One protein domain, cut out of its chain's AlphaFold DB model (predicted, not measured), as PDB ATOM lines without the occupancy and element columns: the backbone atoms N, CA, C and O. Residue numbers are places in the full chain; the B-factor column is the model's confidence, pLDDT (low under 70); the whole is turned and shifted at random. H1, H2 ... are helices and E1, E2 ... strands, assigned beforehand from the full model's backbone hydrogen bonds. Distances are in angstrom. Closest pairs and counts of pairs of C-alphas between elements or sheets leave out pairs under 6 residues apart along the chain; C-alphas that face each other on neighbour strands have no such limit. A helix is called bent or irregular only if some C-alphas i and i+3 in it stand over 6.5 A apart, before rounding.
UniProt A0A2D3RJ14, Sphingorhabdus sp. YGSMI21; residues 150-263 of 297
ATOM      1  N   ALA A 150     179.323 163.343 166.103       92.81
ATOM      2  CA  ALA A 150     180.422 164.112 166.692       92.81
ATOM      3  C   ALA A 150     181.729 164.039 165.875       92.81
ATOM      4  O   ALA A 150     182.677 164.756 166.182       92.81
ATOM      5  N   MET A 151     181.804 163.174 164.855       91.88
ATOM      6  CA  MET A 151     182.917 163.144 163.897       91.88
ATOM      7  C   MET A 151     182.719 164.103 162.717       91.88
ATOM      8  O   MET A 151     183.649 164.272 161.929       91.88
ATOM      9  N   LEU A 152     181.525 164.686 162.551       93.75
ATOM     10  CA  LEU A 152     181.284 165.631 161.468       93.75
ATOM     11  C   LEU A 152     182.023 166.945 161.759       93.75
ATOM     12  O   LEU A 152     181.871 167.492 162.852       93.75
ATOM     13  N   PRO A 153     182.812 167.461 160.804       94.50
ATOM     14  CA  PRO A 153     183.359 168.802 160.917       94.50
ATOM     15  C   PRO A 153     182.244 169.848 160.771       94.50
ATOM     16  O   PRO A 153     181.159 169.551 160.262       94.50
ATOM     17  N   GLU A 154     182.533 171.080 161.195       93.69
ATOM     18  CA  GLU A 154     181.668 172.232 160.924       93.69
ATOM     19  C   GLU A 154     181.438 172.365 159.408       93.69
ATOM     20  O   GLU A 154     182.425 172.383 158.662       93.69
ATOM     21  N   PRO A 155     180.178 172.461 158.940       93.31
ATOM     22  CA  PRO A 155     179.881 172.602 157.521       93.31
ATOM     23  C   PRO A 155     180.581 173.813 156.910       93.31
ATOM     24  O   PRO A 155     180.552 174.918 157.463       93.31
ATOM     25  N   HIS A 156     181.164 173.629 155.732       95.00
ATOM     26  CA  HIS A 156     181.852 174.676 154.999       95.00
ATOM     27  C   HIS A 156     181.193 174.878 153.622       95.00
ATOM     28  O   HIS A 156     180.956 173.911 152.902       95.00
ATOM     29  N   PRO A 157     180.950 176.125 153.166       94.12
ATOM     30  CA  PRO A 157     180.306 176.377 151.867       94.12
ATOM     31  C   PRO A 157     181.033 175.770 150.660       94.12
ATOM     32  O   PRO A 157     180.439 175.582 149.607       94.12
ATOM     33  N   ALA A 158     182.327 175.494 150.814       95.50
ATOM     34  CA  ALA A 158     183.179 174.886 149.798       95.50
ATOM     35  C   ALA A 158     183.444 173.386 150.032       95.50
ATOM     36  O   ALA A 158     184.430 172.866 149.515       95.50
ATOM     37  N   ASP A 159     182.625 172.707 150.834       97.12
ATOM     38  CA  ASP A 159     182.699 171.256 150.984       97.12
ATOM     39  C   ASP A 159     182.459 170.527 149.657       97.12
ATOM     40  O   ASP A 159     181.767 171.011 148.756       97.12
ATOM     41  N   LEU A 160     183.065 169.348 149.549       97.88
ATOM     42  CA  LEU A 160     183.008 168.492 148.372       97.88
ATOM     43  C   LEU A 160     182.271 167.198 148.712       97.88
ATOM     44  O   LEU A 160     182.528 166.600 149.753       97.88
ATOM     45  N   VAL A 161     181.418 166.718 147.811       97.38
ATOM     46  CA  VAL A 161     180.822 165.377 147.896       97.38
ATOM     47  C   VAL A 161     181.357 164.544 146.742       97.38
ATOM     48  O   VAL A 161     181.114 164.859 145.579       97.38
ATOM     49  N   PHE A 162     182.117 163.504 147.070       97.75
ATOM     50  CA  PHE A 162     182.823 162.660 146.116       97.75
ATOM     51  C   PHE A 162     182.174 161.283 145.987       97.75
ATOM     52  O   PHE A 162     181.928 160.597 146.985       97.75
ATOM     53  N   ASP A 163     181.965 160.857 144.743       95.88
ATOM     54  CA  ASP A 163     181.432 159.544 144.410       95.88
ATOM     55  C   ASP A 163     182.158 158.921 143.211       95.88
ATOM     56  O   ASP A 163     182.703 159.627 142.358       95.88
ATOM     57  N   LEU A 164     182.161 157.587 143.181       94.25
ATOM     58  CA  LEU A 164     182.796 156.763 142.154       94.25
ATOM     59  C   LEU A 164     181.900 155.584 141.809       94.25
ATOM     60  O   LEU A 164     181.422 154.903 142.720       94.25
ATOM     61  N   GLU A 165     181.784 155.300 140.515       94.00
ATOM     62  CA  GLU A 165     181.202 154.057 140.015       94.00
ATOM     63  C   GLU A 165     182.280 153.206 139.353       94.00
ATOM     64  O   GLU A 165     183.068 153.701 138.540       94.00
ATOM     65  N   GLY A 166     182.292 151.921 139.706       92.06
ATOM     66  CA  GLY A 166     183.239 150.948 139.187       92.06
ATOM     67  C   GLY A 166     182.556 149.770 138.506       92.06
ATOM     68  O   GLY A 166     181.467 149.351 138.898       92.06
ATOM     69  N   ASP A 167     183.223 149.218 137.502       89.19
ATOM     70  CA  ASP A 167     182.884 147.963 136.858       89.19
ATOM     71  C   ASP A 167     183.809 146.857 137.400       89.19
ATOM     72  O   ASP A 167     184.998 146.815 137.067       89.19
ATOM     73  N   PRO A 168     183.301 145.961 138.265       83.38
ATOM     74  CA  PRO A 168     184.080 144.844 138.786       83.38
ATOM     75  C   PRO A 168     184.243 143.700 137.773       83.38
ATOM     76  O   PRO A 168     185.002 142.771 138.044       83.38
ATOM     77  N   LEU A 169     183.490 143.711 136.666       81.75
ATOM     78  CA  LEU A 169     183.613 142.725 135.591       81.75
ATOM     79  C   LEU A 169     184.744 143.084 134.632       81.75
ATOM     80  O   LEU A 169     185.267 142.193 133.957       81.75
ATOM     81  N   GLU A 170     185.123 144.361 134.601       84.00
ATOM     82  CA  GLU A 170     186.323 144.793 133.914       84.00
ATOM     83  C   GLU A 170     187.575 144.245 134.578       84.00
ATOM     84  O   GLU A 170     187.689 143.982 135.780       84.00
ATOM     85  N   GLU A 171     188.548 144.046 133.720       75.50
ATOM     86  CA  GLU A 171     189.746 143.319 134.030       75.50
ATOM     87  C   GLU A 171     190.646 144.098 134.998       75.50
ATOM     88  O   GLU A 171     191.121 145.181 134.672       75.50
ATOM     89  N   GLY A 172     190.868 143.570 136.208       78.88
ATOM     90  CA  GLY A 172     191.558 144.314 137.273       78.88
ATOM     91  C   GLY A 172     190.687 145.367 137.978       78.88
ATOM     92  O   GLY A 172     191.187 146.040 138.883       78.88
ATOM     93  N   GLY A 173     189.399 145.452 137.620       87.62
ATOM     94  CA  GLY A 173     188.444 146.463 138.071       87.62
ATOM     95  C   GLY A 173     188.680 147.819 137.405       87.62
ATOM     96  O   GLY A 173     189.823 148.258 137.295       87.62
ATOM     97  N   LEU A 174     187.602 148.486 136.991       93.31
ATOM     98  CA  LEU A 174     187.660 149.796 136.337       93.31
ATOM     99  C   LEU A 174     186.727 150.791 137.030       93.31
ATOM    100  O   LEU A 174     185.516 150.619 136.989       93.31
ATOM    101  N   ASP A 175     187.256 151.862 137.610       96.00
ATOM    102  CA  ASP A 175     186.478 152.999 138.098       96.00
ATOM    103  C   ASP A 175     186.163 153.939 136.925       96.00
ATOM    104  O   ASP A 175     186.985 154.759 136.508       96.00
ATOM    105  N   TYR A 176     184.969 153.798 136.349       95.12
ATOM    106  CA  TYR A 176     184.636 154.400 135.059       95.12
ATOM    107  C   TYR A 176     183.942 155.761 135.150       95.12
ATOM    108  O   TYR A 176     183.928 156.488 134.155       95.12
ATOM    109  N   LEU A 177     183.346 156.128 136.288       97.19
ATOM    110  CA  LEU A 177     182.693 157.428 136.469       97.19
ATOM    111  C   LEU A 177     183.158 158.073 137.766       97.19
ATOM    112  O   LEU A 177     182.948 157.541 138.854       97.19
ATOM    113  N   TRP A 178     183.749 159.252 137.618       97.69
ATOM    114  CA  TRP A 178     184.294 160.053 138.701       97.69
ATOM    115  C   TRP A 178     183.456 161.306 138.854       97.69
ATOM    116  O   TRP A 178     183.332 162.052 137.883       97.69
ATOM    117  N   GLY A 179     182.879 161.538 140.032       96.94
ATOM    118  CA  GLY A 179     181.971 162.656 140.273       96.94
ATOM    119  C   GLY A 179     182.309 163.423 141.545       96.94
ATOM    120  O   GLY A 179     182.488 162.828 142.605       96.94
ATOM    121  N   VAL A 180     182.350 164.753 141.454       97.94
ATOM    122  CA  VAL A 180     182.442 165.643 142.612       97.94
ATOM    123  C   VAL A 180     181.370 166.718 142.527       97.94
ATOM    124  O   VAL A 180     181.386 167.555 141.623       97.94
ATOM    125  N   HIS A 181     180.453 166.709 143.487       97.19
ATOM    126  CA  HIS A 181     179.507 167.795 143.700       97.19
ATOM    127  C   HIS A 181     180.117 168.838 144.642       97.19
ATOM    128  O   HIS A 181     180.748 168.484 145.641       97.19
ATOM    129  N   TYR A 182     179.953 170.115 144.313       95.94
ATOM    130  CA  TYR A 182     180.519 171.238 145.059       95.94
ATOM    131  C   TYR A 182     179.668 172.498 144.877       95.94
ATOM    132  O   TYR A 182     178.750 172.526 144.059       95.94
ATOM    133  N   SER A 183     179.957 173.551 145.645       92.75
ATOM    134  CA  SER A 183     179.341 174.866 145.447       92.75
ATOM    135  C   SER A 183     180.320 175.840 144.791       92.75
ATOM    136  O   SER A 183     181.414 176.057 145.313       92.75
ATOM    137  N   ASP A 184     179.913 176.465 143.684       83.62
ATOM    138  CA  ASP A 184     180.610 177.589 143.053       83.62
ATOM    139  C   ASP A 184     179.802 178.879 143.249       83.62
ATOM    140  O   ASP A 184     178.676 179.021 142.762       83.62
ATOM    141  N   GLY A 185     180.337 179.818 144.034       80.44
ATOM    142  CA  GLY A 185     179.653 181.079 144.336       80.44
ATOM    143  C   GLY A 185     178.262 180.903 144.969       80.44
ATOM    144  O   GLY A 185     177.370 181.715 144.721       80.44
ATOM    145  N   GLY A 186     178.058 179.834 145.746       84.75
ATOM    146  CA  GLY A 186     176.775 179.502 146.376       84.75
ATOM    147  C   GLY A 186     175.792 178.754 145.469       84.75
ATOM    148  O   GLY A 186     174.657 178.514 145.878       84.75
ATOM    149  N   LYS A 187     176.193 178.379 144.248       89.94
ATOM    150  CA  LYS A 187     175.387 177.555 143.339       89.94
ATOM    151  C   LYS A 187     175.937 176.131 143.291       89.94
ATOM    152  O   LYS A 187     177.153 175.980 143.209       89.94
ATOM    153  N   PRO A 188     175.082 175.098 143.343       93.12
ATOM    154  CA  PRO A 188     175.537 173.726 143.172       93.12
ATOM    155  C   PRO A 188     176.099 173.536 141.761       93.12
ATOM    156  O   PRO A 188     175.490 173.978 140.782       93.12
ATOM    157  N   ASP A 189     177.244 172.875 141.672       95.69
ATOM    158  CA  ASP A 189     177.881 172.466 140.427       95.69
ATOM    159  C   ASP A 189     178.438 171.040 140.561       95.69
ATOM    160  O   ASP A 189     178.598 170.498 141.661       95.69
ATOM    161  N   PHE A 190     178.689 170.396 139.424       95.50
ATOM    162  CA  PHE A 190     179.093 169.001 139.358       95.50
ATOM    163  C   PHE A 190     180.231 168.798 138.362       95.50
ATOM    164  O   PHE A 190     180.068 168.922 137.146       95.50
ATOM    165  N   ARG A 191     181.398 168.423 138.886       96.62
ATOM    166  CA  ARG A 191     182.553 168.022 138.086       96.62
ATOM    167  C   ARG A 191     182.507 166.518 137.864       96.62
ATOM    168  O   ARG A 191     182.383 165.767 138.825       96.62
ATOM    169  N   PHE A 192     182.699 166.075 136.622       97.00
ATOM    170  CA  PHE A 192     182.839 164.649 136.335       97.00
ATOM    171  C   PHE A 192     183.849 164.312 135.238       97.00
ATOM    172  O   PHE A 192     184.213 165.150 134.398       97.00
ATOM    173  N   ARG A 193     184.291 163.052 135.253       96.81
ATOM    174  CA  ARG A 193     185.149 162.424 134.241       96.81
ATOM    175  C   ARG A 193     184.713 160.984 133.992       96.81
ATOM    176  O   ARG A 193     184.316 160.285 134.921       96.81
ATOM    177  N   TRP A 194     184.832 160.557 132.737       97.25
ATOM    178  CA  TRP A 194     184.650 159.166 132.332       97.25
ATOM    179  C   TRP A 194     186.005 158.500 132.101       97.25
ATOM    180  O   TRP A 194     186.866 159.070 131.431       97.25
ATOM    181  N   GLY A 195     186.154 157.287 132.620       94.75
ATOM    182  CA  GLY A 195     187.268 156.380 132.379       94.75
ATOM    183  C   GLY A 195     186.765 155.131 131.667       94.75
ATOM    184  O   GLY A 195     186.420 154.155 132.316       94.75
ATOM    185  N   HIS A 196     186.667 155.154 130.338       93.50
ATOM    186  CA  HIS A 196     186.165 153.997 129.572       93.50
ATOM    187  C   HIS A 196     187.200 152.875 129.391       93.50
ATOM    188  O   HIS A 196     186.875 151.817 128.863       93.50
ATOM    189  N   ASP A 197     188.439 153.122 129.805       94.06
ATOM    190  CA  ASP A 197     189.542 152.172 129.838       94.06
ATOM    191  C   ASP A 197     190.521 152.577 130.954       94.06
ATOM    192  O   ASP A 197     190.422 153.676 131.504       94.06
ATOM    193  N   HIS A 198     191.487 151.713 131.274       94.31
ATOM    194  CA  HIS A 198     192.490 151.954 132.325       94.31
ATOM    195  C   HIS A 198     193.327 153.226 132.116       94.31
ATOM    196  O   HIS A 198     193.788 153.843 133.076       94.31
ATOM    197  N   SER A 199     193.545 153.650 130.866       95.69
ATOM    198  CA  SER A 199     194.287 154.889 130.596       95.69
ATOM    199  C   SER A 199     193.428 156.115 130.904       95.69
ATOM    200  O   SER A 199     193.913 157.082 131.488       95.69
ATOM    201  N   ALA A 200     192.145 156.071 130.549       96.88
ATOM    202  CA  ALA A 200     191.180 157.110 130.862       96.88
ATOM    203  C   ALA A 200     190.821 157.143 132.361       96.88
ATOM    204  O   ALA A 200     190.683 158.233 132.911       96.88
ATOM    205  N   GLU A 201     190.741 155.991 133.040       97.69
ATOM    206  CA  GLU A 201     190.614 155.893 134.505       97.69
ATOM    207  C   GLU A 201     191.784 156.601 135.188       97.69
ATOM    208  O   GLU A 201     191.569 157.460 136.041       97.69
ATOM    209  N   ARG A 202     193.022 156.321 134.758       97.25
ATOM    210  CA  ARG A 202     194.205 157.013 135.276       97.25
ATOM    211  C   ARG A 202     194.090 158.529 135.127       97.25
ATOM    212  O   ARG A 202     194.355 159.253 136.082       97.25
ATOM    213  N   LEU A 203     193.705 159.015 133.945       98.00
ATOM    214  CA  LEU A 203     193.545 160.452 133.705       98.00
ATOM    215  C   LEU A 203     192.434 161.055 134.572       98.00
ATOM    216  O   LEU A 203     192.594 162.164 135.073       98.00
ATOM    217  N   ALA A 204     191.323 160.341 134.768       97.88
ATOM    218  CA  ALA A 204     190.237 160.773 135.642       97.88
ATOM    219  C   ALA A 204     190.682 160.843 137.113       97.88
ATOM    220  O   ALA A 204     190.386 161.827 137.794       97.88
ATOM    221  N   PHE A 205     191.439 159.847 137.578       97.88
ATOM    222  CA  PHE A 205     192.054 159.820 138.903       97.88
ATOM    223  C   PHE A 205     193.017 160.997 139.113       97.88
ATOM    224  O   PHE A 205     192.872 161.741 140.085       97.88
ATOM    225  N   GLU A 206     193.963 161.199 138.190       98.19
ATOM    226  CA  GLU A 206     194.951 162.281 138.263       98.19
ATOM    227  C   GLU A 206     194.273 163.658 138.213       98.19
ATOM    228  O   GLU A 206     194.544 164.496 139.065       98.19
ATOM    229  N   ASP A 207     193.320 163.874 137.298       97.88
ATOM    230  CA  ASP A 207     192.545 165.121 137.192       97.88
ATOM    231  C   ASP A 207     191.746 165.417 138.472       97.88
ATOM    232  O   ASP A 207     191.671 166.565 138.920       97.88
ATOM    233  N   THR A 208     191.181 164.379 139.093       97.38
ATOM    234  CA  THR A 208     190.431 164.503 140.346       97.38
ATOM    235  C   THR A 208     191.351 164.882 141.508       97.38
ATOM    236  O   THR A 208     191.035 165.810 142.259       97.38
ATOM    237  N   LEU A 209     192.504 164.213 141.643       97.25
ATOM    238  CA  LEU A 209     193.480 164.508 142.698       97.25
ATOM    239  C   LEU A 209     194.359 165.729 142.418       97.25
ATOM    240  O   LEU A 209     194.974 166.236 143.347       97.25
ATOM    241  N   ASP A 210     194.366 166.264 141.203       97.38
ATOM    242  CA  ASP A 210     194.880 167.605 140.933       97.38
ATOM    243  C   ASP A 210     193.888 168.665 141.407       97.38
ATOM    244  O   ASP A 210     194.255 169.664 142.030       97.38
ATOM    245  N   TRP A 211     192.602 168.465 141.129       96.81
ATOM    246  CA  TRP A 211     191.583 169.470 141.402       96.81
ATOM    247  C   TRP A 211     191.201 169.562 142.885       96.81
ATOM    248  O   TRP A 211     191.169 170.670 143.428       96.81
ATOM    249  N   MET A 212     190.956 168.439 143.573       96.12
ATOM    250  CA  MET A 212     190.482 168.458 144.968       96.12
ATOM    251  C   MET A 212     191.446 169.176 145.926       96.12
ATOM    252  O   MET A 212     191.002 170.085 146.631       96.12
ATOM    253  N   PRO A 213     192.759 168.865 145.976       95.00
ATOM    254  CA  PRO A 213     193.672 169.573 146.866       95.00
ATOM    255  C   PRO A 213     193.784 171.058 146.512       95.00
ATOM    256  O   PRO A 213     193.882 171.888 147.410       95.00
ATOM    257  N   ASN A 214     193.736 171.419 145.225       95.31
ATOM    258  CA  ASN A 214     193.734 172.820 144.792       95.31
ATOM    259  C   ASN A 214     192.521 173.581 145.329       95.31
ATOM    260  O   ASN A 214     192.675 174.680 145.866       95.31
ATOM    261  N   HIS A 215     191.338 172.974 145.239       95.06
ATOM    262  CA  HIS A 215     190.109 173.516 145.808       95.06
ATOM    263  C   HIS A 215     190.218 173.687 147.329       95.06
ATOM    264  O   HIS A 215     189.935 174.762 147.856       95.06
ATOM    265  N   LEU A 216     190.707 172.667 148.036       95.50
ATOM    266  CA  LEU A 216     190.825 172.676 149.499       95.50
ATOM    267  C   LEU A 216     191.919 173.624 150.018       95.50
ATOM    268  O   LEU A 216     191.775 174.188 151.100       95.50
ATOM    269  N   ARG A 217     192.995 173.870 149.257       93.88
ATOM    270  CA  ARG A 217     194.038 174.850 149.626       93.88
ATOM    271  C   ARG A 217     193.495 176.274 149.721       93.88
ATOM    272  O   ARG A 217     193.932 177.029 150.585       93.88
ATOM    273  N   SER A 218     192.530 176.617 148.873       91.69
ATOM    274  CA  SER A 218     191.837 177.911 148.914       91.69
ATOM    275  C   SER A 218     190.727 177.961 149.972       91.69
ATOM    276  O   SER A 218     190.204 179.034 150.256       91.69
ATOM    277  N   ASN A 219     190.377 176.817 150.573       92.75
ATOM    278  CA  ASN A 219     189.228 176.635 151.457       92.75
ATOM    279  C   ASN A 219     189.610 175.773 152.673       92.75
ATOM    280  O   ASN A 219     189.194 174.624 152.799       92.75
ATOM    281  N   LEU A 220     190.425 176.319 153.583       92.56
ATOM    282  CA  LEU A 220     191.085 175.539 154.644       92.56
ATOM    283  C   LEU A 220     190.144 174.829 155.632       92.56
ATOM    284  O   LEU A 220     190.604 173.910 156.311       92.56
ATOM    285  N   GLY A 221     188.873 175.227 155.729       93.69
ATOM    286  CA  GLY A 221     187.859 174.558 156.553       93.69
ATOM    287  C   GLY A 221     187.080 173.454 155.831       93.69
ATOM    288  O   GLY A 221     186.379 172.697 156.490       93.69
ATOM    289  N   ALA A 222     187.211 173.342 154.506       96.56
ATOM    290  CA  ALA A 222     186.441 172.398 153.707       96.56
ATOM    291  C   ALA A 222     186.938 170.951 153.839       96.56
ATOM    292  O   ALA A 222     188.130 170.682 154.052       96.56
ATOM    293  N   HIS A 223     186.007 170.022 153.663       97.81
ATOM    294  CA  HIS A 223     186.207 168.582 153.704       97.81
ATOM    295  C   HIS A 223     185.633 167.910 152.451       97.81
ATOM    296  O   HIS A 223     184.908 168.511 151.657       97.81
ATOM    297  N   VAL A 224     186.002 166.645 152.260       98.00
ATOM    298  CA  VAL A 224     185.503 165.781 151.190       98.00
ATOM    299  C   VAL A 224     184.672 164.671 151.811       98.00
ATOM    300  O   VAL A 224     185.200 163.749 152.431       98.00
ATOM    301  N   TYR A 225     183.366 164.743 151.630       97.75
ATOM    302  CA  TYR A 225     182.437 163.718 152.068       97.75
ATOM    303  C   TYR A 225     182.348 162.609 151.029       97.75
ATOM    304  O   TYR A 225     182.279 162.862 149.827       97.75
ATOM    305  N   HIS A 226     182.317 161.366 151.492       96.31
ATOM    306  CA  HIS A 226     182.033 160.207 150.656       96.31
ATOM    307  C   HIS A 226     181.177 159.208 151.430       96.31
ATOM    308  O   HIS A 226     181.123 159.226 152.662       96.31
ATOM    309  N   TYR A 227     180.518 158.306 150.707       92.19
ATOM    310  CA  TYR A 227     179.748 157.232 151.321       92.19
ATOM    311  C   TYR A 227     180.433 155.887 151.118       92.19
ATOM    312  O   TYR A 227     180.545 155.404 149.983       92.19
ATOM    313  N   ALA A 228     180.819 155.278 152.241       87.31
ATOM    314  CA  ALA A 228     181.463 153.977 152.352       87.31
ATOM    315  C   ALA A 228     182.946 153.954 151.912       87.31
ATOM    316  O   ALA A 228     183.413 154.842 151.188       87.31
ATOM    317  N   PRO A 229     183.709 152.911 152.309       88.38
ATOM    318  CA  PRO A 229     185.169 152.891 152.177       88.38
ATOM    319  C   PRO A 229     185.675 152.732 150.742       88.38
ATOM    320  O   PRO A 229     186.861 152.945 150.486       88.38
ATOM    321  N   TYR A 230     184.809 152.310 149.812       91.50
ATOM    322  CA  TYR A 230     185.191 151.962 148.439       91.50
ATOM    323  C   TYR A 230     185.982 153.082 147.756       91.50
ATOM    324  O   TYR A 230     187.020 152.819 147.160       91.50
ATOM    325  N   LYS A 231     185.556 154.337 147.940       94.00
ATOM    326  CA  LYS A 231     186.163 155.513 147.307       94.00
ATOM    327  C   LYS A 231     187.630 155.666 147.694       94.00
ATOM    328  O   LYS A 231     188.504 155.737 146.840       94.00
ATOM    329  N   ILE A 232     187.916 155.636 148.996       95.69
ATOM    330  CA  ILE A 232     189.285 155.757 149.513       95.69
ATOM    331  C   ILE A 232     190.131 154.540 149.130       95.69
ATOM    332  O   ILE A 232     191.316 154.683 148.832       95.69
ATOM    333  N   THR A 233     189.536 153.344 149.107       94.69
ATOM    334  CA  THR A 233     190.214 152.128 148.635       94.69
ATOM    335  C   THR A 233     190.610 152.245 147.162       94.69
ATOM    336  O   THR A 233     191.751 151.927 146.829       94.69
ATOM    337  N   SER A 234     189.719 152.749 146.306       94.94
ATOM    338  CA  SER A 234     189.994 153.018 144.890       94.94
ATOM    339  C   SER A 234     191.120 154.046 144.723       94.94
ATOM    340  O   SER A 234     192.119 153.745 144.071       94.94
ATOM    341  N   LEU A 235     191.049 155.194 145.413       96.81
ATOM    342  CA  LEU A 235     192.105 156.215 145.368       96.81
ATOM    343  C   LEU A 235     193.480 155.650 145.758       96.81
ATOM    344  O   LEU A 235     194.468 155.896 145.072       96.81
ATOM    345  N   ARG A 236     193.557 154.856 146.837       97.06
ATOM    346  CA  ARG A 236     194.812 154.216 147.275       97.06
ATOM    347  C   ARG A 236     195.323 153.194 146.261       97.06
ATOM    348  O   ARG A 236     196.525 153.160 145.991       97.06
ATOM    349  N   ARG A 237     194.422 152.371 145.711       95.38
ATOM    350  CA  ARG A 237     194.734 151.381 144.670       95.38
ATOM    351  C   ARG A 237     195.349 152.071 143.459       95.38
ATOM    352  O   ARG A 237     196.434 151.677 143.052       95.38
ATOM    353  N   LEU A 238     194.693 153.101 142.927       96.38
ATOM    354  CA  LEU A 238     195.117 153.798 141.710       96.38
ATOM    355  C   LEU A 238     196.384 154.623 141.916       96.38
ATOM    356  O   LEU A 238     197.274 154.590 141.067       96.38
ATOM    357  N   SER A 239     196.518 155.269 143.076       97.25
ATOM    358  CA  SER A 239     197.747 155.975 143.438       97.25
ATOM    359  C   SER A 239     198.956 155.035 143.442       97.25
ATOM    360  O   SER A 239     199.975 155.336 142.822       97.25
ATOM    361  N   THR A 240     198.799 153.843 144.032       96.06
ATOM    362  CA  THR A 240     199.845 152.807 144.055       96.06
ATOM    363  C   THR A 240     200.080 152.201 142.667       96.06
ATOM    364  O   THR A 240     201.222 152.030 142.251       96.06
ATOM    365  N   LEU A 241     199.010 151.871 141.938       94.50
ATOM    366  CA  LEU A 241     199.072 151.219 140.625       94.50
ATOM    367  C   LEU A 241     199.802 152.083 139.592       94.50
ATOM    368  O   LEU A 241     200.563 151.562 138.776       94.50
ATOM    369  N   HIS A 242     199.569 153.394 139.621       94.88
ATOM    370  CA  HIS A 242     200.147 154.333 138.664       94.88
ATOM    371  C   HIS A 242     201.387 155.064 139.187       94.88
ATOM    372  O   HIS A 242     201.982 155.814 138.412       94.88
ATOM    373  N   ALA A 243     201.768 154.854 140.457       97.00
ATOM    374  CA  ALA A 243     202.789 155.635 141.161       97.00
ATOM    375  C   ALA A 243     202.571 157.144 140.945       97.00
ATOM    376  O   ALA A 243     203.447 157.869 140.468       97.00
ATOM    377  N   SER A 244     201.333 157.585 141.180       97.38
ATOM    378  CA  SER A 244     200.862 158.925 140.836       97.38
ATOM    379  C   SER A 244     200.005 159.502 141.956       97.38
ATOM    380  O   SER A 244     199.230 158.794 142.605       97.38
ATOM    381  N   ARG A 245     200.163 160.808 142.189       97.88
ATOM    382  CA  ARG A 245     199.452 161.595 143.210       97.88
ATOM    383  C   ARG A 245     199.507 161.041 144.638       97.88
ATOM    384  O   ARG A 245     198.580 161.220 145.429       97.88
ATOM    385  N   GLU A 246     200.598 160.347 144.964       97.62
ATOM    386  CA  GLU A 246     200.812 159.744 146.284       97.62
ATOM    387  C   GLU A 246     200.892 160.812 147.382       97.62
ATOM    388  O   GLU A 246     200.267 160.661 148.432       97.62
ATOM    389  N   GLU A 247     201.606 161.914 147.132       96.94
ATOM    390  CA  GLU A 247     201.773 163.006 148.097       96.94
ATOM    391  C   GLU A 247     200.464 163.764 148.337       96.94
ATOM    392  O   GLU A 247     200.115 164.070 149.479       96.94
ATOM    393  N   GLU A 248     199.708 164.040 147.276       97.31
ATOM    394  CA  GLU A 248     198.412 164.704 147.347       97.31
ATOM    395  C   GLU A 248     197.413 163.862 148.147       97.31
ATOM    396  O   GLU A 248     196.760 164.375 149.063       97.31
ATOM    397  N   LEU A 249     197.326 162.559 147.854       97.75
ATOM    398  CA  LEU A 249     196.445 161.644 148.574       97.75
ATOM    399  C   LEU A 249     196.862 161.483 150.043       97.75
ATOM    400  O   LEU A 249     196.014 161.582 150.934       97.75
ATOM    401  N   ASP A 250     198.152 161.257 150.315       97.50
ATOM    402  CA  ASP A 250     198.681 161.136 151.679       97.50
ATOM    403  C   ASP A 250     198.424 162.417 152.487       97.50
ATOM    404  O   ASP A 250     197.959 162.348 153.629       97.50
ATOM    405  N   GLY A 251     198.612 163.589 151.874       96.69
ATOM    406  CA  GLY A 251     198.317 164.882 152.481       96.69
ATOM    407  C   GLY A 251     196.861 165.008 152.931       96.69
ATOM    408  O   GLY A 251     196.603 165.346 154.090       96.69
ATOM    409  N   LEU A 252     195.903 164.683 152.055       96.62
ATOM    410  CA  LEU A 252     194.472 164.712 152.387       96.62
ATOM    411  C   LEU A 252     194.112 163.716 153.499       96.62
ATOM    412  O   LEU A 252     193.344 164.050 154.406       96.62
ATOM    413  N   LEU A 253     194.684 162.507 153.461       96.44
ATOM    414  CA  LEU A 253     194.446 161.468 154.465       96.44
ATOM    415  C   LEU A 253     195.006 161.859 155.840       96.44
ATOM    416  O   LEU A 253     194.305 161.732 156.846       96.44
ATOM    417  N   ARG A 254     196.238 162.377 155.905       96.50
ATOM    418  CA  ARG A 254     196.871 162.824 157.160       96.50
ATOM    419  C   ARG A 254     196.149 164.001 157.790       96.50
ATOM    420  O   ARG A 254     196.004 164.047 159.009       96.50
ATOM    421  N   GLN A 255     195.677 164.927 156.961       95.31
ATOM    422  CA  GLN A 255     194.873 166.067 157.397       95.31
ATOM    423  C   GLN A 255     193.431 165.683 157.754       95.31
ATOM    424  O   GLN A 255     192.681 166.551 158.186       95.31
ATOM    425  N   ARG A 256     193.035 164.410 157.585       94.75
ATOM    426  CA  ARG A 256     191.666 163.915 157.810       94.75
ATOM    427  C   ARG A 256     190.617 164.699 157.009       94.75
ATOM    428  O   ARG A 256     189.521 164.948 157.493       94.75
ATOM    429  N   ARG A 257     190.956 165.077 155.770       96.62
ATOM    430  CA  ARG A 257     190.053 165.823 154.874       96.62
ATOM    431  C   ARG A 257     188.876 164.989 154.387       96.62
ATOM    432  O   ARG A 257     187.848 165.562 154.055       96.62
ATOM    433  N   PHE A 258     189.022 163.668 154.335       97.38
ATOM    434  CA  PHE A 258     187.948 162.763 153.941       97.38
ATOM    435  C   PHE A 258     187.061 162.394 155.130       97.38
ATOM    436  O   PHE A 258     187.564 161.944 156.161       97.38
ATOM    437  N   VAL A 259     185.749 162.537 154.956       96.88
ATOM    438  CA  VAL A 259     184.728 162.192 155.949       96.88
ATOM    439  C   VAL A 259     183.851 161.068 155.394       96.88
ATOM    440  O   VAL A 259     183.122 161.259 154.418       96.88
ATOM    441  N   ASP A 260     183.907 159.896 156.030       95.69
ATOM    442  CA  ASP A 260     183.073 158.747 155.666       95.69
ATOM    443  C   ASP A 260     181.690 158.865 156.322       95.69
ATOM    444  O   ASP A 260     181.501 158.569 157.507       95.69
ATOM    445  N   LEU A 261     180.697 159.273 155.533       94.94
ATOM    446  CA  LEU A 261     179.319 159.429 155.992       94.94
ATOM    447  C   LEU A 261     178.677 158.098 156.401       94.94
ATOM    448  O   LEU A 261     177.808 158.079 157.272       94.94
ATOM    449  N   TYR A 262     179.105 156.973 155.822       92.88
ATOM    450  CA  TYR A 262     178.628 155.661 156.256       92.88
ATOM    451  C   TYR A 262     179.154 155.329 157.655       92.88
ATOM    452  O   TYR A 262     178.405 154.825 158.496       92.88
ATOM    453  N   ASP A 263     180.424 155.645 157.922       93.25
ATOM    454  CA  ASP A 263     181.044 155.442 159.232       93.25
ATOM    455  C   ASP A 263     180.403 156.307 160.324       93.25
ATOM    456  O   ASP A 263     180.137 155.821 161.425       93.25
TER     457      ASP A 263
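What this domain is: This is residues 150 to 263 of the 297 residues of a protein of Sphingorhabdus sp. YGSMI21 (UniProt A0A2D3RJ14). A twisted sheet of five strands has its helices over one face and no named helix on the other: the long helix H1 runs along the meander of long strands E1, E2 and E3, and the shorter H2 crosses nearby, folding back into H3, which packs on H1 and H2. The short strands E4 and E5 extend the sheet past E1. The printed part has 114 residues with three named helices and five named strands, in the order E1, E2, E3, H1, E4, H2, H3, E5; the sheet's order is E3, E2, E1, E4, E5, mixed, and the class is mixed, helices and strands. The whole is compact, with a radius of gyration of the C-alphas of 13.7 A and spans of 40 by 28 by 25 A.

Where its parts are: E1, residues 160 to 167, begins at C-alpha 160 (183.008, 168.492, 148.372) and is 23.5 A long. E2 follows, residues 174 to 184, 29.4 A, and then E3, residues 187 to 194, 23.3 A. H1, residues 198 to 217, begins at C-alpha 198 (192.490, 151.954, 132.325) and is 28.7 A long; it is neither bent nor irregular, but only just: C-alphas 210 and 213 are 6.4 A apart. E4 is residues 224 to 226, H2 residues 230 to 242, 18.0 A, and H3 residues 246 to 254, 12.0 A. E5, residues 258 to 260, ends at C-alpha 260 (183.073, 158.747, 155.666).

How they stand to each other: E1, E2 and E3 form a meander, each strand the antiparallel neighbour of the one before, in two hairpins; N 163 and O 179 are 3.0 A apart, N 180 and O 191 2.8 A, within hydrogen-bond range. E4 is parallel to E1, with N 162 and O 225 at 2.8 A, and to E5, with N 259 and O 224 at 2.9 A. E3 and E5 are edge strands. E3, H1, E4 is a split strand-helix-strand unit, E2 and E1 standing between its strands; E4, H2, H3, E5 is an unsplit one, its strands neighbours; both crossovers are right-handed. H1 and H2 lie on the same face, two layers, helices on one face of a sheet. H1 has a height over the sheet of 9.0 A and runs along E2, at 22 degrees on the local plane. H1 touches H2 with residues 202 to 205 alone, closest C-alphas Arg 202 and Leu 238, 7.3 A, at a steep tilt of 68 degrees, only just short of about perpendicular, opposite ways. H3 is not on the sheet; its closest C-alphas to H1, which it touches, are Glu 248 and Leu 209, 6.8 A. H2 and H3 are a helical hairpin, at a shallow tilt of 30 degrees. Every O i to N i+4 pair is within hydrogen-bond range in H2 and H3, and 14 of 16 in H1.

The domain as a whole: The C-alphas farthest apart, of Glu 171 and Gly 185, are 40.4 A apart. The printed part has no cut and no long link. Its mean pLDDT is 94.4, and no printed residue is under 70.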